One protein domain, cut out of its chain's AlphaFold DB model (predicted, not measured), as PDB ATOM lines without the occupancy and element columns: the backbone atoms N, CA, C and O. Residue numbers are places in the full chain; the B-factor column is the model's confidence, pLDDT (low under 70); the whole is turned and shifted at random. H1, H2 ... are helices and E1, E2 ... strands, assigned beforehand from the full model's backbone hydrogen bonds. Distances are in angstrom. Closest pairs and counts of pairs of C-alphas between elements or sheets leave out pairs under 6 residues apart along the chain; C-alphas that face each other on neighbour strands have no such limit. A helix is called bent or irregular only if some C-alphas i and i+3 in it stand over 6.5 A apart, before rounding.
ATOM      1  N   ASN A  37     -17.767  45.408  18.557       95.81
ATOM      2  CA  ASN A  37     -17.390  44.840  19.847       95.81
ATOM      3  C   ASN A  37     -17.820  45.766  20.995       95.81
ATOM      4  O   ASN A  37     -17.122  46.727  21.322       95.81
ATOM      5  N   PHE A  38     -18.905  45.412  21.672       93.94
ATOM      6  CA  PHE A  38     -19.453  46.152  22.807       93.94
ATOM      7  C   PHE A  38     -18.588  46.073  24.073       93.94
ATOM      8  O   PHE A  38     -18.766  46.881  24.981       93.94
ATOM      9  N   MET A  39     -17.574  45.201  24.133       93.81
ATOM     10  CA  MET A  39     -16.555  45.312  25.184       93.81
ATOM     11  C   MET A  39     -15.802  46.646  25.095       93.81
ATOM     12  O   MET A  39     -15.388  47.176  26.120       93.81
ATOM     13  N   LYS A  40     -15.707  47.253  23.897       94.19
ATOM     14  CA  LYS A  40     -15.027  48.542  23.702       94.19
ATOM     15  C   LYS A  40     -15.720  49.717  24.394       94.19
ATOM     16  O   LYS A  40     -15.060  50.713  24.678       94.19
ATOM     17  N   ILE A  41     -17.012  49.592  24.695       91.25
ATOM     18  CA  ILE A  41     -17.784  50.601  25.437       91.25
ATOM     19  C   ILE A  41     -17.973  50.240  26.916       91.25
ATOM     20  O   ILE A  41     -18.675  50.951  27.632       91.25
ATOM     21  N   ALA A  42     -17.397  49.121  27.370       89.38
ATOM     22  CA  ALA A  42     -17.543  48.666  28.744       89.38
ATOM     23  C   ALA A  42     -16.962  49.677  29.741       89.38
ATOM     24  O   ALA A  42     -16.039  50.439  29.440       89.38
ATOM     25  N   GLN A  43     -17.489  49.640  30.963       84.62
ATOM     26  CA  GLN A  43     -16.910  50.363  32.089       84.62
ATOM     27  C   GLN A  43     -15.594  49.708  32.567       84.62
ATOM     28  O   GLN A  43     -15.032  48.803  31.941       84.62
ATOM     29  N   SER A  44     -15.078  50.180  33.700       84.50
ATOM     30  CA  SER A  44     -13.957  49.553  34.397       84.50
ATOM     31  C   SER A  44     -14.318  48.155  34.913       84.50
ATOM     32  O   SER A  44     -15.481  47.870  35.212       84.50
ATOM     33  N   TRP A  45     -13.306  47.301  35.086       88.25
ATOM     34  CA  TRP A  45     -13.465  46.062  35.850       88.25
ATOM     35  C   TRP A  45     -13.963  46.339  37.278       88.25
ATOM     36  O   TRP A  45     -13.653  47.364  37.890       88.25
ATOM     37  N   GLN A  46     -14.730  45.389  37.800       88.50
ATOM     38  CA  GLN A  46     -15.209  45.300  39.174       88.50
ATOM     39  C   GLN A  46     -14.933  43.893  39.698       88.50
ATOM     40  O   GLN A  46     -14.918  42.935  38.922       88.50
ATOM     41  N   TRP A  47     -14.717  43.748  41.006       89.94
ATOM     42  CA  TRP A  47     -14.533  42.424  41.593       89.94
ATOM     43  C   TRP A  47     -15.856  41.655  41.547       89.94
ATOM     44  O   TRP A  47     -16.938  42.224  41.730       89.94
ATOM     45  N   ASN A  48     -15.793  40.358  41.250       86.69
ATOM     46  CA  ASN A  48     -16.993  39.538  41.094       86.69
ATOM     47  C   ASN A  48     -17.797  39.442  42.388       86.69
ATOM     48  O   ASN A  48     -19.028  39.523  42.334       86.69
ATOM     49  N   ASP A  49     -17.093  39.333  43.513       83.81
ATOM     50  CA  ASP A  49     -17.640  39.307  44.871       83.81
ATOM     51  C   ASP A  49     -18.164  40.673  45.361       83.81
ATOM     52  O   ASP A  49     -18.709  40.762  46.457       83.81
ATOM     53  N   GLY A  50     -18.029  41.735  44.555       82.25
ATOM     54  CA  GLY A  50     -18.422  43.095  44.925       82.25
ATOM     55  C   GLY A  50     -17.506  43.745  45.963       82.25
ATOM     56  O   GLY A  50     -17.849  44.801  46.494       82.25
ATOM     57  N   SER A  51     -16.355  43.135  46.264       82.00
ATOM     58  CA  SER A  51     -15.378  43.675  47.198       82.00
ATOM     59  C   SER A  51     -14.906  45.054  46.751       82.00
ATOM     60  O   SER A  51     -14.640  45.297  45.579       82.00
ATOM     61  N   THR A  52     -14.753  45.960  47.710       80.06
ATOM     62  CA  THR A  52     -14.131  47.273  47.514       80.06
ATOM     63  C   THR A  52     -12.818  47.385  48.284       80.06
ATOM     64  O   THR A  52     -12.272  48.475  48.413       80.06
ATOM     65  N   THR A  53     -12.280  46.275  48.803       81.69
ATOM     66  CA  THR A  53     -11.116  46.266  49.708       81.69
ATOM     67  C   THR A  53      -9.785  46.021  49.003       81.69
ATOM     68  O   THR A  53      -8.761  45.871  49.661       81.69
ATOM     69  N   ARG A  54      -9.775  45.936  47.667       85.62
ATOM     70  CA  ARG A  54      -8.548  45.747  46.890       85.62
ATOM     71  C   ARG A  54      -8.534  46.624  45.632       85.62
ATOM     72  O   ARG A  54      -9.491  46.562  44.860       85.62
ATOM     73  N   PRO A  55      -7.469  47.406  45.387       85.62
ATOM     74  CA  PRO A  55      -7.305  48.188  44.162       85.62
ATOM     75  C   PRO A  55      -7.078  47.326  42.917       85.62
ATOM     76  O   PRO A  55      -6.500  46.241  42.977       85.62
ATOM     77  N   PHE A  56      -7.525  47.851  41.773       86.94
ATOM     78  CA  PHE A  56      -7.302  47.293  40.437       86.94
ATOM     79  C   PHE A  56      -5.910  47.660  39.915       86.94
ATOM     80  O   PHE A  56      -5.767  48.552  39.085       86.94
ATOM     81  N   THR A  57      -4.871  47.017  40.439       89.69
ATOM     82  CA  THR A  57      -3.483  47.418  40.187       89.69
ATOM     83  C   THR A  57      -2.894  46.780  38.926       89.69
ATOM     84  O   THR A  57      -3.236  45.640  38.613       89.69
ATOM     85  N   PRO A  58      -1.996  47.472  38.192       88.56
ATOM     86  CA  PRO A  58      -1.449  46.973  36.925       88.56
ATOM     87  C   PRO A  58      -0.723  45.624  36.997       88.56
ATOM     88  O   PRO A  58      -0.632  44.946  35.984       88.56
ATOM     89  N   ASP A  59      -0.229  45.201  38.163       88.50
ATOM     90  CA  ASP A  59       0.396  43.883  38.359       88.50
ATOM     91  C   ASP A  59      -0.586  42.705  38.224       88.50
ATOM     92  O   ASP A  59      -0.169  41.574  37.973       88.50
ATOM     93  N   LEU A  60      -1.892  42.959  38.344       92.00
ATOM     94  CA  LEU A  60      -2.939  41.940  38.212       92.00
ATOM     95  C   LEU A  60      -3.416  41.760  36.771       92.00
ATOM     96  O   LEU A  60      -4.231  40.875  36.505       92.00
ATOM     97  N   PHE A  61      -2.921  42.588  35.851       92.94
ATOM     98  CA  PHE A  61      -3.388  42.663  34.477       92.94
ATOM     99  C   PHE A  61      -2.227  42.679  33.482       92.94
ATOM    100  O   PHE A  61      -1.071  42.904  33.831       92.94
ATOM    101  N   ASP A  62      -2.537  42.409  32.221       92.44
ATOM    102  CA  ASP A  62      -1.616  42.642  31.115       92.44
ATOM    103  C   ASP A  62      -1.768  44.057  30.530       92.44
ATOM    104  O   ASP A  62      -2.523  44.892  31.032       92.44
ATOM    105  N   SER A  63      -1.033  44.339  29.451       88.94
ATOM    106  CA  SER A  63      -1.040  45.641  28.774       88.94
ATOM    107  C   SER A  63      -2.379  46.013  28.128       88.94
ATOM    108  O   SER A  63      -2.618  47.194  27.888       88.94
ATOM    109  N   ASP A  64      -3.250  45.034  27.859       90.50
ATOM    110  CA  ASP A  64      -4.609  45.248  27.343       90.50
ATOM    111  C   ASP A  64      -5.663  45.267  28.461       90.50
ATOM    112  O   ASP A  64      -6.863  45.381  28.195       90.50
ATOM    113  N   PHE A  65      -5.190  45.196  29.708       91.94
ATOM    114  CA  PHE A  65      -5.939  45.151  30.953       91.94
ATOM    115  C   PHE A  65      -6.821  43.908  31.123       91.94
ATOM    116  O   PHE A  65      -7.876  43.969  31.754       91.94
ATOM    117  N   TYR A  66      -6.392  42.757  30.596       93.69
ATOM    118  CA  TYR A  66      -6.975  41.459  30.947       93.69
ATOM    119  C   TYR A  66      -6.273  40.856  32.170       93.69
ATOM    120  O   TYR A  66      -5.056  41.002  32.302       93.69
ATOM    121  N   PRO A  67      -7.004  40.180  33.079       94.06
ATOM    122  CA  PRO A  67      -6.428  39.650  34.309       94.06
ATOM    123  C   PRO A  67      -5.386  38.566  34.017       94.06
ATOM    124  O   PRO A  67      -5.647  37.596  33.303       94.06
ATOM    125  N   THR A  68      -4.205  38.705  34.610       95.19
ATOM    126  CA  THR A  68      -3.133  37.695  34.576       95.19
ATOM    127  C   THR A  68      -3.225  36.726  35.748       95.19
ATOM    128  O   THR A  68      -2.642  35.645  35.695       95.19
ATOM    129  N   THR A  69      -3.977  37.093  36.788       93.56
ATOM    130  CA  THR A  69      -4.292  36.273  37.961       93.56
ATOM    131  C   THR A  69      -5.746  36.492  38.377       93.56
ATOM    132  O   THR A  69      -6.332  37.539  38.105       93.56
ATOM    133  N   ILE A  70      -6.348  35.496  39.032       92.56
ATOM    134  CA  ILE A  70      -7.701  35.607  39.581       92.56
ATOM    135  C   ILE A  70      -7.624  35.787  41.091       92.56
ATOM    136  O   ILE A  70      -7.054  34.965  41.804       92.56
ATOM    137  N   VAL A  71      -8.235  36.868  41.567       91.44
ATOM    138  CA  VAL A  71      -8.369  37.234  42.981       91.44
ATOM    139  C   VAL A  71      -9.810  37.698  43.227       91.44
ATOM    140  O   VAL A  71     -10.494  38.046  42.267       91.44
ATOM    141  N   GLN A  72     -10.293  37.681  44.477       90.31
ATOM    142  CA  GLN A  72     -11.653  38.143  44.838       90.31
ATOM    143  C   GLN A  72     -12.785  37.493  44.003       90.31
ATOM    144  O   GLN A  72     -13.725  38.141  43.545       90.31
ATOM    145  N   GLY A  73     -12.654  36.193  43.707       89.00
ATOM    146  CA  GLY A  73     -13.615  35.458  42.869       89.00
ATOM    147  C   GLY A  73     -13.612  35.846  41.379       89.00
ATOM    148  O   GLY A  73     -14.456  35.374  40.617       89.00
ATOM    149  N   GLY A  74     -12.674  36.692  40.945       91.94
ATOM    150  CA  GLY A  74     -12.513  37.145  39.567       91.94
ATOM    151  C   GLY A  74     -13.003  38.566  39.322       91.94
ATOM    152  O   GLY A  74     -13.316  39.312  40.248       91.94
ATOM    153  N   VAL A  75     -13.059  38.942  38.048       92.44
ATOM    154  CA  VAL A  75     -13.434  40.291  37.606       92.44
ATOM    155  C   VAL A  75     -14.647  40.244  36.691       92.44
ATOM    156  O   VAL A  75     -14.807  39.290  35.937       92.44
ATOM    157  N   LYS A  76     -15.474  41.285  36.707       91.56
ATOM    158  CA  LYS A  76     -16.558  41.516  35.744       91.56
ATOM    159  C   LYS A  76     -16.579  42.958  35.289       91.56
ATOM    160  O   LYS A  76     -16.250  43.861  36.048       91.56
ATOM    161  N   VAL A  77     -16.996  43.170  34.053       88.88
ATOM    162  CA  VAL A  77     -17.468  44.472  33.594       88.88
ATOM    163  C   VAL A  77     -18.983  44.478  33.706       88.88
ATOM    164  O   VAL A  77     -19.661  43.621  33.137       88.88
ATOM    165  N   GLY A  78     -19.505  45.416  34.491       75.69
ATOM    166  CA  GLY A  78     -20.929  45.722  34.548       75.69
ATOM    167  C   GLY A  78     -21.297  46.835  33.569       75.69
ATOM    168  O   GLY A  78     -20.432  47.562  33.081       75.69
ATOM    169  N   GLY A  79     -22.594  46.988  33.296       78.69
ATOM    170  CA  GLY A  79     -23.096  48.197  32.641       78.69
ATOM    171  C   GLY A  79     -22.837  48.290  31.137       78.69
ATOM    172  O   GLY A  79     -22.858  49.402  30.610       78.69
ATOM    173  N   ILE A  80     -22.595  47.172  30.438       90.44
ATOM    174  CA  ILE A  80     -22.490  47.200  28.973       90.44
ATOM    175  C   ILE A  80     -23.896  47.379  28.401       90.44
ATOM    176  O   ILE A  80     -24.700  46.448  28.430       90.44
ATOM    177  N   THR A  81     -24.204  48.575  27.906       90.94
ATOM    178  CA  THR A  81     -25.504  48.864  27.297       90.94
ATOM    179  C   THR A  81     -25.526  48.395  25.844       90.94
ATOM    180  O   THR A  81     -24.711  48.830  25.034       90.94
ATOM    181  N   ILE A  82     -26.481  47.534  25.510       92.50
ATOM    182  CA  ILE A  82     -26.772  47.057  24.155       92.50
ATOM    183  C   ILE A  82     -28.143  47.584  23.697       92.50
ATOM    184  O   ILE A  82     -28.972  47.913  24.551       92.50
ATOM    185  N   PRO A  83     -28.423  47.655  22.382       93.62
ATOM    186  CA  PRO A  83     -29.772  47.927  21.899       93.62
ATOM    187  C   PRO A  83     -30.760  46.865  22.398       93.62
ATOM    188  O   PRO A  83     -30.405  45.695  22.577       93.62
ATOM    189  N   SER A  84     -32.014  47.260  22.604       92.81
ATOM    190  CA  SER A  84     -33.096  46.333  22.942       92.81
ATOM    191  C   SER A  84     -33.379  45.352  21.802       92.81
ATOM    192  O   SER A  84     -33.061  45.609  20.643       92.81
ATOM    193  N   GLN A  85     -34.041  44.233  22.110       91.50
ATOM    194  CA  GLN A  85     -34.458  43.267  21.083       91.50
ATOM    195  C   GLN A  85     -35.453  43.858  20.070       91.50
ATOM    196  O   GLN A  85     -35.519  43.379  18.943       91.50
ATOM    197  N   THR A  86     -36.190  44.912  20.438       92.31
ATOM    198  CA  THR A  86     -37.055  45.651  19.506       92.31
ATOM    199  C   THR A  86     -36.238  46.507  18.536       92.31
ATOM    200  O   THR A  86     -36.571  46.589  17.359       92.31
ATOM    201  N   GLU A  87     -35.163  47.134  19.016       92.94
ATOM    202  CA  GLU A  87     -34.291  47.997  18.209       92.94
ATOM    203  C   GLU A  87     -33.340  47.189  17.325       92.94
ATOM    204  O   GLU A  87     -33.129  47.525  16.158       92.94
ATOM    205  N   TYR A  88     -32.766  46.115  17.875       94.25
ATOM    206  CA  TYR A  88     -31.825  45.253  17.176       94.25
ATOM    207  C   TYR A  88     -31.999  43.781  17.568       94.25
ATOM    208  O   TYR A  88     -31.294  43.233  18.421       94.25
ATOM    209  N   ALA A  89     -32.973  43.148  16.914       92.94
ATOM    210  CA  ALA A  89     -33.333  41.757  17.137       92.94
ATOM    211  C   ALA A  89     -32.184  40.788  16.821       92.94
ATOM    212  O   ALA A  89     -31.368  41.005  15.920       92.94
ATOM    213  N   GLY A  90     -32.169  39.666  17.534       91.81
ATOM    214  CA  GLY A  90     -31.267  38.550  17.276       91.81
ATOM    215  C   GLY A  90     -30.529  38.090  18.523       91.81
ATOM    216  O   GLY A  90     -30.529  38.741  19.571       91.81
ATOM    217  N   ASN A  91     -29.886  36.935  18.392       92.19
ATOM    218  CA  ASN A  91     -29.041  36.409  19.450       92.19
ATOM    219  C   ASN A  91     -27.752  37.221  19.564       92.19
ATOM    220  O   ASN A  91     -27.267  37.821  18.604       92.19
ATOM    221  N   TRP A  92     -27.173  37.190  20.752       93.69
ATOM    222  CA  TRP A  92     -25.916  37.838  21.073       93.69
ATOM    223  C   TRP A  92     -24.841  36.793  21.310       93.69
ATOM    224  O   TRP A  92     -25.126  35.651  21.675       93.69
ATOM    225  N   VAL A  93     -23.599  37.182  21.060       92.94
ATOM    226  CA  VAL A  93     -22.441  36.305  21.134       92.94
ATOM    227  C   VAL A  93     -21.404  36.922  22.054       92.94
ATOM    228  O   VAL A  93     -21.033  38.085  21.890       92.94
ATOM    229  N   VAL A  94     -20.910  36.125  23.002       93.06
ATOM    230  CA  VAL A  94     -19.638  36.394  23.677       93.06
ATOM    231  C   VAL A  94     -18.583  35.453  23.122       93.06
ATOM    232  O   VAL A  94     -18.775  34.238  23.116       93.06
ATOM    233  N   SER A  95     -17.465  36.007  22.657       92.69
ATOM    234  CA  SER A  95     -16.306  35.238  22.187       92.69
ATOM    235  C   SER A  95     -15.030  35.702  22.878       92.69
ATOM    236  O   SER A  95     -14.948  36.852  23.308       92.69
ATOM    237  N   TRP A  96     -14.049  34.814  23.005       93.25
ATOM    238  CA  TRP A  96     -12.762  35.107  23.634       93.25
ATOM    239  C   TRP A  96     -11.667  34.184  23.103       93.25
ATOM    240  O   TRP A  96     -11.939  33.151  22.488       93.25
ATOM    241  N   SER A  97     -10.418  34.542  23.371       92.44
ATOM    242  CA  SER A  97      -9.249  33.692  23.150       92.44
ATOM    243  C   SER A  97      -8.752  33.120  24.478       92.44
ATOM    244  O   SER A  97      -8.828  33.795  25.500       92.44
ATOM    245  N   GLY A  98      -8.224  31.897  24.459       89.44
ATOM    246  CA  GLY A  98      -7.642  31.215  25.618       89.44
ATOM    247  C   GLY A  98      -8.615  30.428  26.504       89.44
ATOM    248  O   GLY A  98      -9.826  30.394  26.289       89.44
ATOM    249  N   ASN A  99      -8.039  29.776  27.513       85.69
ATOM    250  CA  ASN A  99      -8.703  28.888  28.460       85.69
ATOM    251  C   ASN A  99      -9.156  29.662  29.703       85.69
ATOM    252  O   ASN A  99      -8.428  30.519  30.212       85.69
ATOM    253  N   GLY A 100     -10.329  29.330  30.234       86.44
ATOM    254  CA  GLY A 100     -10.852  29.939  31.455       86.44
ATOM    255  C   GLY A 100     -12.348  29.721  31.649       86.44
ATOM    256  O   GLY A 100     -13.003  29.063  30.836       86.44
ATOM    257  N   THR A 101     -12.865  30.307  32.726       87.75
ATOM    258  CA  THR A 101     -14.295  30.341  33.039       87.75
ATOM    259  C   THR A 101     -14.779  31.780  32.992       87.75
ATOM    260  O   THR A 101     -14.225  32.643  33.678       87.75
ATOM    261  N   LEU A 102     -15.816  32.031  32.196       88.69
ATOM    262  CA  LEU A 102     -16.496  33.318  32.135       88.69
ATOM    263  C   LEU A 102     -17.820  33.287  32.889       88.69
ATOM    264  O   LEU A 102     -18.432  32.231  33.038       88.69
ATOM    265  N   THR A 103     -18.290  34.456  33.303       87.00
ATOM    266  CA  THR A 103     -19.660  34.679  33.767       87.00
ATOM    267  C   THR A 103     -20.370  35.626  32.815       87.00
ATOM    268  O   THR A 103     -19.793  36.616  32.369       87.00
ATOM    269  N   LEU A 104     -21.632  35.333  32.509       83.38
ATOM    270  CA  LEU A 104     -22.535  36.251  31.815       83.38
ATOM    271  C   LEU A 104     -23.681  36.615  32.750       83.38
ATOM    272  O   LEU A 104     -24.267  35.728  33.366       83.38
ATOM    273  N   GLY A 105     -23.973  37.907  32.880       70.88
ATOM    274  CA  GLY A 105     -25.125  38.399  33.633       70.88
ATOM    275  C   GLY A 105     -26.349  38.586  32.737       70.88
ATOM    276  O   GLY A 105     -26.206  39.039  31.610       70.88
ATOM    277  N   ALA A 106     -27.541  38.279  33.261       60.03
ATOM    278  CA  ALA A 106     -28.855  38.567  32.667       60.03
ATOM    279  C   ALA A 106     -29.019  38.193  31.173       60.03
ATOM    280  O   ALA A 106     -29.187  39.043  30.296       60.03
ATOM    281  N   GLY A 107     -29.067  36.888  30.912       52.81
ATOM    282  CA  GLY A 107     -29.545  36.307  29.661       52.81
ATOM    283  C   GLY A 107     -29.909  34.839  29.869       52.81
ATOM    284  O   GLY A 107     -29.379  34.192  30.772       52.81
ATOM    285  N   THR A 108     -30.819  34.309  29.054       50.12
ATOM    286  CA  THR A 108     -31.095  32.866  29.032       50.12
ATOM    287  C   THR A 108     -30.187  32.247  27.968       50.12
ATOM    288  O   THR A 108     -30.289  32.638  26.799       50.12
ATOM    289  N   PRO A 109     -29.276  31.319  28.322       53.50
ATOM    290  CA  PRO A 109     -28.503  30.590  27.326       53.50
ATOM    291  C   PRO A 109     -29.448  29.922  26.333       53.50
ATOM    292  O   PRO A 109     -30.417  29.275  26.733       53.50
ATOM    293  N   VAL A 110     -29.166  30.056  25.039       50.75
ATOM    294  CA  VAL A 110     -29.895  29.282  24.032       50.75
ATOM    295  C   VAL A 110     -29.300  27.877  24.075       50.75
ATOM    296  O   VAL A 110     -28.114  27.698  23.805       50.75
ATOM    297  N   THR A 111     -30.107  26.888  24.463       45.03
ATOM    298  CA  THR A 111     -29.724  25.526  24.899       45.03
ATOM    299  C   THR A 111     -28.951  24.660  23.892       45.03
ATOM    300  O   THR A 111     -28.676  23.506  24.188       45.03
ATOM    301  N   ASN A 112     -28.518  25.189  22.743       37.88
ATOM    302  CA  ASN A 112     -27.961  24.396  21.643       37.88
ATOM    303  C   ASN A 112     -26.566  24.828  21.138       37.88
ATOM    304  O   ASN A 112     -26.177  24.403  20.053       37.88
ATOM    305  N   ALA A 113     -25.787  25.653  21.856       35.22
ATOM    306  CA  ALA A 113     -24.496  26.126  21.318       35.22
ATOM    307  C   ALA A 113     -23.371  26.384  22.339       35.22
ATOM    308  O   ALA A 113     -22.595  27.327  22.170       35.22
ATOM    309  N   VAL A 114     -23.212  25.546  23.370       35.97
ATOM    310  CA  VAL A 114     -21.896  25.427  24.026       35.97
ATOM    311  C   VAL A 114     -21.097  24.389  23.242       35.97
ATOM    312  O   VAL A 114     -21.078  23.213  23.582       35.97
ATOM    313  N   THR A 115     -20.441  24.809  22.160       36.19
ATOM    314  CA  THR A 115     -19.431  23.978  21.484       36.19
ATOM    315  C   THR A 115     -18.129  24.027  22.290       36.19
ATOM    316  O   THR A 115     -17.090  24.450  21.798       36.19
ATOM    317  N   ALA A 116     -18.182  23.643  23.566       32.44
ATOM    318  CA  ALA A 116     -16.984  23.234  24.278       32.44
ATOM    319  C   ALA A 116     -16.799  21.755  23.950       32.44
ATOM    320  O   ALA A 116     -17.641  20.926  24.299       32.44
ATOM    321  N   ALA A 117     -15.724  21.416  23.243       29.61
ATOM    322  CA  ALA A 117     -15.290  20.035  23.146       29.61
ATOM    323  C   ALA A 117     -14.919  19.572  24.563       29.61
ATOM    324  O   ALA A 117     -13.801  19.788  25.039       29.61
ATOM    325  N   LEU A 188     -29.595  35.405  36.082       37.00
ATOM    326  CA  LEU A 188     -29.073  34.083  35.748       37.00
ATOM    327  C   LEU A 188     -27.591  34.263  35.396       37.00
ATOM    328  O   LEU A 188     -27.268  34.890  34.390       37.00
ATOM    329  N   THR A 189     -26.702  33.789  36.269       49.41
ATOM    330  CA  THR A 189     -25.260  33.786  36.013       49.41
ATOM    331  C   THR A 189     -24.896  32.410  35.492       49.41
ATOM    332  O   THR A 189     -24.917  31.443  36.248       49.41
ATOM    333  N   THR A 190     -24.584  32.297  34.205       54.19
ATOM    334  CA  THR A 190     -24.093  31.034  33.642       54.19
ATOM    335  C   THR A 190     -22.579  31.065  33.564       54.19
ATOM    336  O   THR A 190     -22.011  31.989  32.974       54.19
ATOM    337  N   SER A 191     -21.925  30.070  34.164       57.34
ATOM    338  CA  SER A 191     -20.497  29.849  33.981       57.34
ATOM    339  C   SER A 191     -20.249  29.201  32.619       57.34
ATOM    340  O   SER A 191     -20.876  28.205  32.262       57.34
ATOM    341  N   LEU A 192     -19.338  29.776  31.840       63.53
ATOM    342  CA  LEU A 192     -18.935  29.259  30.534       63.53
ATOM    343  C   LEU A 192     -17.482  28.815  30.618       63.53
ATOM    344  O   LEU A 192     -16.606  29.653  30.813       63.53
ATOM    345  N   ALA A 193     -17.221  27.517  30.479       61.03
ATOM    346  CA  ALA A 193     -15.863  26.988  30.421       61.03
ATOM    347  C   ALA A 193     -15.415  26.847  28.960       61.03
ATOM    348  O   ALA A 193     -16.116  26.246  28.147       61.03
ATOM    349  N   GLY A 194     -14.247  27.394  28.627       57.47
ATOM    350  CA  GLY A 194     -13.588  27.167  27.340       57.47
ATOM    351  C   GLY A 194     -12.433  26.174  27.474       57.47
ATOM    352  O   GLY A 194     -11.552  26.379  28.308       57.47
ATOM    353  N   SER A 195     -12.422  25.133  26.635       54.75
ATOM    354  CA  SER A 195     -11.264  24.268  26.376       54.75
ATOM    355  C   SER A 195     -10.767  24.515  24.942       54.75
ATOM    356  O   SER A 195     -11.427  24.142  23.976       54.75
ATOM    357  N   GLY A 196      -9.623  25.186  24.773       61.34
ATOM    358  CA  GLY A 196      -9.009  25.457  23.465       61.34
ATOM    359  C   GLY A 196      -8.491  26.889  23.277       61.34
ATOM    360  O   GLY A 196      -8.442  27.695  24.202       61.34
ATOM    361  N   SER A 197      -8.077  27.227  22.051       70.69
ATOM    362  CA  SER A 197      -7.539  28.558  21.718       70.69
ATOM    363  C   SER A 197      -8.604  29.657  21.624       70.69
ATOM    364  O   SER A 197      -8.263  30.836  21.727       70.69
ATOM    365  N   THR A 198      -9.878  29.300  21.433       80.19
ATOM    366  CA  THR A 198     -10.997  30.241  21.257       80.19
ATOM    367  C   THR A 198     -12.286  29.691  21.857       80.19
ATOM    368  O   THR A 198     -12.650  28.553  21.563       80.19
ATOM    369  N   GLY A 199     -12.997  30.504  22.635       84.31
ATOM    370  CA  GLY A 199     -14.332  30.194  23.143       84.31
ATOM    371  C   GLY A 199     -15.406  31.095  22.535       84.31
ATOM    372  O   GLY A 199     -15.129  32.219  22.110       84.31
ATOM    373  N   ARG A 200     -16.636  30.577  22.461       89.25
ATOM    374  CA  ARG A 200     -17.801  31.257  21.881       89.25
ATOM    375  C   ARG A 200     -19.083  30.767  22.553       89.25
ATOM    376  O   ARG A 200     -19.285  29.564  22.680       89.25
ATOM    377  N   CYS A 201     -19.960  31.686  22.939       86.12
ATOM    378  CA  CYS A 201     -21.274  31.394  23.507       86.12
ATOM    379  C   CYS A 201     -22.338  32.286  22.869       86.12
ATOM    380  O   CYS A 201     -22.131  33.490  22.743       86.12
ATOM    381  N   VAL A 202     -23.470  31.686  22.489       86.50
ATOM    382  CA  VAL A 202     -24.637  32.380  21.934       86.50
ATOM    383  C   VAL A 202     -25.755  32.404  22.974       86.50
ATOM    384  O   VAL A 202     -26.081  31.372  23.560       86.50
ATOM    385  N   PHE A 203     -26.368  33.564  23.188       86.06
ATOM    386  CA  PHE A 203     -27.429  33.751  24.174       86.06
ATOM    387  C   PHE A 203     -28.480  34.756  23.691       86.06
ATOM    388  O   PHE A 203     -28.228  35.551  22.785       86.06
ATOM    389  N   ALA A 204     -29.665  34.722  24.300       88.12
ATOM    390  CA  ALA A 204     -30.703  35.724  24.083       88.12
ATOM    391  C   ALA A 204     -30.737  36.669  25.301       88.12
ATOM    392  O   ALA A 204     -31.025  36.206  26.413       88.12
ATOM    393  N   PRO A 205     -30.411  37.967  25.146       85.94
ATOM    394  CA  PRO A 205     -30.441  38.898  26.264       85.94
ATOM    395  C   PRO A 205     -31.887  39.191  26.663       85.94
ATOM    396  O   PRO A 205     -32.754  39.390  25.813       85.94
ATOM    397  N   THR A 206     -32.136  39.264  27.968       83.44
ATOM    398  CA  THR A 206     -33.442  39.657  28.521       83.44
ATOM    399  C   THR A 206     -33.489  41.131  28.924       83.44
ATOM    400  O   THR A 206     -34.571  41.667  29.131       83.44
ATOM    401  N   ASN A 207     -32.328  41.792  28.990       85.50
ATOM    402  CA  ASN A 207     -32.156  43.186  29.392       85.50
ATOM    403  C   ASN A 207     -31.211  43.929  28.436       85.50
ATOM    404  O   ASN A 207     -30.327  43.331  27.825       85.50
ATOM    405  N   VAL A 208     -31.336  45.255  28.374       88.75
ATOM    406  CA  VAL A 208     -30.425  46.133  27.607       88.75
ATOM    407  C   VAL A 208     -29.067  46.341  28.277       88.75
ATOM    408  O   VAL A 208     -28.151  46.867  27.660       88.75
ATOM    409  N   THR A 209     -28.911  45.923  29.532       90.19
ATOM    410  CA  THR A 209     -27.644  46.005  30.263       90.19
ATOM    411  C   THR A 209     -27.086  44.610  30.472       90.19
ATOM    412  O   THR A 209     -27.743  43.759  31.067       90.19
ATOM    413  N   GLN A 210     -25.860  44.403  30.006       89.88
ATOM    414  CA  GLN A 210     -25.153  43.131  30.044       89.88
ATOM    415  C   GLN A 210     -23.932  43.210  30.962       89.88
ATOM    416  O   GLN A 210     -23.406  44.288  31.258       89.88
ATOM    417  N   SER A 211     -23.491  42.053  31.452       89.19
ATOM    418  CA  SER A 211     -22.255  41.922  32.228       89.19
ATOM    419  C   SER A 211     -21.472  40.708  31.765       89.19
ATOM    420  O   SER A 211     -22.055  39.648  31.546       89.19
ATOM    421  N   VAL A 212     -20.155  40.861  31.647       90.88
ATOM    422  CA  VAL A 212     -19.243  39.771  31.287       90.88
ATOM    423  C   VAL A 212     -18.104  39.742  32.292       90.88
ATOM    424  O   VAL A 212     -17.489  40.773  32.564       90.88
ATOM    425  N   GLY A 213     -17.820  38.577  32.861       91.44
ATOM    426  CA  GLY A 213     -16.740  38.397  33.820       91.44
ATOM    427  C   GLY A 213     -15.865  37.193  33.538       91.44
ATOM    428  O   GLY A 213     -16.202  36.337  32.729       91.44
ATOM    429  N   ILE A 214     -14.720  37.160  34.210       93.25
ATOM    430  CA  ILE A 214     -13.713  36.105  34.189       93.25
ATOM    431  C   ILE A 214     -13.552  35.636  35.639       93.25
ATOM    432  O   ILE A 214     -13.126  36.409  36.496       93.25
ATOM    433  N   THR A 215     -13.910  34.383  35.923       92.06
ATOM    434  CA  THR A 215     -13.819  33.758  37.259       92.06
ATOM    435  C   THR A 215     -12.695  32.736  37.363       92.06
ATOM    436  O   THR A 215     -12.304  32.369  38.467       92.06
ATOM    437  N   ALA A 216     -12.157  32.275  36.236       90.00
ATOM    438  CA  ALA A 216     -10.975  31.425  36.185       90.00
ATOM    439  C   ALA A 216     -10.184  31.711  34.906       90.00
ATOM    440  O   ALA A 216     -10.773  31.968  33.856       90.00
ATOM    441  N   ILE A 217      -8.858  31.613  34.981       89.50
ATOM    442  CA  ILE A 217      -7.959  31.665  33.822       89.50
ATOM    443  C   ILE A 217      -7.194  30.346  33.719       89.50
ATOM    444  O   ILE A 217      -6.793  29.773  34.729       89.50
ATOM    445  N   GLY A 218      -7.009  29.864  32.498       86.62
ATOM    446  CA  GLY A 218      -6.144  28.736  32.173       86.62
ATOM    447  C   GLY A 218      -4.870  29.189  31.459       86.62
ATOM    448  O   GLY A 218      -4.510  30.365  31.475       86.62
ATOM    449  N   SER A 219      -4.192  28.245  30.808       87.06
ATOM    450  CA  SER A 219      -3.034  28.513  29.949       87.06
ATOM    451  C   SER A 219      -3.330  28.024  28.526       87.06
ATOM    452  O   SER A 219      -3.616  26.833  28.376       87.06
ATOM    453  N   PRO A 220      -3.315  28.889  27.491       89.69
ATOM    454  CA  PRO A 220      -3.174  30.352  27.557       89.69
ATOM    455  C   PRO A 220      -4.363  31.025  28.271       89.69
ATOM    456  O   PRO A 220      -5.459  30.470  28.282       89.69
ATOM    457  N   ARG A 221      -4.151  32.209  28.869       91.69
ATOM    458  CA  ARG A 221      -5.188  32.948  29.622       91.69
ATOM    459  C   ARG A 221      -6.256  33.563  28.711       91.69
ATOM    460  O   ARG A 221      -6.011  33.774  27.523       91.69
ATOM    461  N   VAL A 222      -7.402  33.914  29.297       91.75
ATOM    462  CA  VAL A 222      -8.485  34.630  28.608       91.75
ATOM    463  C   VAL A 222      -8.016  36.008  28.131       91.75
ATOM    464  O   VAL A 222      -7.542  36.812  28.927       91.75
ATOM    465  N   THR A 223      -8.196  36.289  26.843       93.94
ATOM    466  CA  THR A 223      -7.922  37.585  26.193       93.94
ATOM    467  C   THR A 223      -8.926  37.833  25.063       93.94
ATOM    468  O   THR A 223      -9.738  36.960  24.751       93.94
ATOM    469  N   ASN A 224      -8.874  39.015  24.430       93.06
ATOM    470  CA  ASN A 224      -9.651  39.331  23.220       93.06
ATOM    471  C   ASN A 224     -11.155  39.041  23.385       93.06
ATOM    472  O   ASN A 224     -11.806  38.474  22.509       93.06
ATOM    473  N   LEU A 225     -11.688  39.389  24.556       94.31
ATOM    474  CA  LEU A 225     -13.099  39.242  24.870       94.31
ATOM    475  C   LEU A 225     -13.919  40.188  23.983       94.31
ATOM    476  O   LEU A 225     -13.605  41.380  23.871       94.31
ATOM    477  N   LYS A 226     -14.977  39.661  23.371       95.38
ATOM    478  CA  LYS A 226     -15.896  40.417  22.519       95.38
ATOM    479  C   LYS A 226     -17.339  40.089  22.865       95.38
ATOM    480  O   LYS A 226     -17.653  38.919  23.060       95.38
ATOM    481  N   LEU A 227     -18.196  41.107  22.870       95.12
ATOM    482  CA  LEU A 227     -19.653  40.989  22.957       95.12
ATOM    483  C   LEU A 227     -20.254  41.664  21.723       95.12
ATOM    484  O   LEU A 227     -19.931  42.820  21.461       95.12
ATOM    485  N   TYR A 228     -21.085  40.960  20.962       96.25
ATOM    486  CA  TYR A 228     -21.657  41.471  19.712       96.25
ATOM    487  C   TYR A 228     -22.974  40.775  19.362       96.25
ATOM    488  O   TYR A 228     -23.261  39.684  19.856       96.25
ATOM    489  N   ASN A 229     -23.781  41.395  18.501       95.88
ATOM    490  CA  ASN A 229     -24.963  40.751  17.931       95.88
ATOM    491  C   ASN A 229     -24.527  39.739  16.859       95.88
ATOM    492  O   ASN A 229     -23.614  40.015  16.082       95.88
ATOM    493  N   ILE A 230     -25.168  38.572  16.782       95.38
ATOM    494  CA  ILE A 230     -24.792  37.515  15.830       95.38
ATOM    495  C   ILE A 230     -24.818  37.983  14.365       95.38
ATOM    496  O   ILE A 230     -24.025  37.509  13.554       95.38
ATOM    497  N   ASN A 231     -25.671  38.957  14.035       95.50
ATOM    498  CA  ASN A 231     -25.769  39.533  12.694       95.50
ATOM    499  C   ASN A 231     -24.500  40.306  12.281       95.50
ATOM    500  O   ASN A 231     -24.226  40.454  11.092       95.50
ATOM    501  N   ASP A 232     -23.710  40.764  13.253       96.25
ATOM    502  CA  ASP A 232     -22.478  41.528  13.051       96.25
ATOM    503  C   ASP A 232     -21.217  40.646  13.018       96.25
ATOM    504  O   ASP A 232     -20.124  41.129  12.710       96.25
ATOM    505  N   GLU A 233     -21.346  39.347  13.310       95.31
ATOM    506  CA  GLU A 233     -20.216  38.431  13.501       95.31
ATOM    507  C   GLU A 233     -19.307  38.341  12.270       95.31
ATOM    508  O   GLU A 233     -18.084  38.420  12.389       95.31
ATOM    509  N   ALA A 234     -19.890  38.220  11.075       95.88
ATOM    510  CA  ALA A 234     -19.130  38.159   9.830       95.88
ATOM    511  C   ALA A 234     -18.314  39.442   9.589       95.88
ATOM    512  O   ALA A 234     -17.128  39.369   9.264       95.88
ATOM    513  N   THR A 235     -18.920  40.613   9.809       96.00
ATOM    514  CA  THR A 235     -18.254  41.916   9.662       96.00
ATOM    515  C   THR A 235     -17.131  42.079  10.682       96.00
ATOM    516  O   THR A 235     -16.035  42.516  10.334       96.00
ATOM    517  N   LEU A 236     -17.376  41.688  11.934       95.75
ATOM    518  CA  LEU A 236     -16.379  41.718  13.001       95.75
ATOM    519  C   LEU A 236     -15.192  40.787  12.699       95.75
ATOM    520  O   LEU A 236     -14.040  41.175  12.888       95.75
ATOM    521  N   ASN A 237     -15.454  39.581  12.189       94.12
ATOM    522  CA  ASN A 237     -14.418  38.617  11.802       94.12
ATOM    523  C   ASN A 237     -13.609  39.073  10.580       94.12
ATOM    524  O   ASN A 237     -12.429  38.747  10.479       94.12
ATOM    525  N   ALA A 238     -14.200  39.880   9.696       96.00
ATOM    526  CA  ALA A 238     -13.501  40.535   8.591       96.00
ATOM    527  C   ALA A 238     -12.646  41.746   9.027       96.00
ATOM    528  O   ALA A 238     -12.067  42.427   8.181       96.00
ATOM    529  N   GLY A 239     -12.563  42.036  10.331       94.31
ATOM    530  CA  GLY A 239     -11.808  43.170  10.870       94.31
ATOM    531  C   GLY A 239     -12.595  44.481  10.913       94.31
ATOM    532  O   GLY A 239     -12.009  45.540  11.136       94.31
ATOM    533  N   GLY A 240     -13.915  44.433  10.714       95.81
ATOM    534  CA  GLY A 240     -14.781  45.584  10.920       95.81
ATOM    535  C   GLY A 240     -14.723  46.079  12.366       95.81
ATOM    536  O   GLY A 240     -14.604  45.297  13.309       95.81
ATOM    537  N   VAL A 241     -14.839  47.397  12.536       96.12
ATOM    538  CA  VAL A 241     -14.788  48.053  13.853       96.12
ATOM    539  C   VAL A 241     -16.140  48.648  14.233       96.12
ATOM    540  O   VAL A 241     -16.615  48.424  15.346       96.12
TER     541      VAL A 241
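AT A GLANCE: This is residues 37 to 117 and 188 to 241 of the 1002 residues of an uncharacterized protein of Bradyrhizobium lablabi (UniProt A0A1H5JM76). Two strongly twisted sheets lie face to face as a sandwich, their strands nearly in line with each other, with short helix H1 at one side, over E2 of the one sheet and beside E9 of the other. Helix H2 packs on the outside of the four-strand sheet, and a long stretch without named elements, residues 48 to 74, loops out from E1 and back to E2. The printed part has 135 residues, with H1, strands E1 to E9 and then H2 along the chain; the sheets run E1-E2-E8-E4-E6 and E5-E7-E3-E9, both all antiparallel. The class is mostly strand, though under half of the residues are in named elements. The whole is compact, with a radius of gyration of the C-alphas of 14.4 A and spans of 40 by 30 by 29 A.

HOW THE PARTS SIT: H1, residues 38 to 41, is over E2, residues 75 to 81, at a height over the sheet of 8.3 A. H1 touches E9, residues 223 to 229; their closest C-alphas, of Phe 38 and Leu 227, are 5.2 A apart. E1, residues 45 to 47, forms a hairpin with E2, with N 46 and O 76 2.8 A apart. E2 is the neighbour of E8, residues 209 to 217, with N 214 and O 75 2.7 A apart. E4, residues 100 to 105, is the neighbour of E8, with N 213 and O 103 2.8 A apart, and of E6, residues 190 to 194, with N 102 and O 192 2.9 A apart. In the other sheet, E3, residues 92 to 97, has N 93 and O 228 of E9 2.8 A apart. E7, residues 198 to 205, has O 203 2.8 A from N 92 of E3, and N 204 3.3 A from O 108 of E5, residues 107 to 109. The sandwich's facing parts are 8.4 A centre to centre. H2, residues 230 to 237, is over E9 and slantwise to it at 38 degrees on the local plane. H2 is irregular, with C-alphas 231 and 234 7.4 A apart; 2 of its 4 O i to N i+4 pairs and 4 of its 5 O i to N i+3 pairs are within hydrogen-bond range, while H1 is too short for an O i to N i+4 pair.

IN THESE COORDINATES: H1 begins at C-alpha 38 (-19.453, 46.152, 22.807). E8 is 24.6 A long, E7 21.9 A, E9 19.2 A and E2 18.0 A. H2, 11.2 A long, ends at C-alpha 237 (-14.418, 38.617, 11.802).

THE WHOLE: The two C-alphas farthest apart, of Asp 59 and Thr 86, are 42.0 A apart. Residues 118 to 187 are not printed, with 23.4 A between C-alphas 117 and 188. The link E1 to E2 is long. Residues 106 to 117 and 188 to 196 have pLDDT under 70.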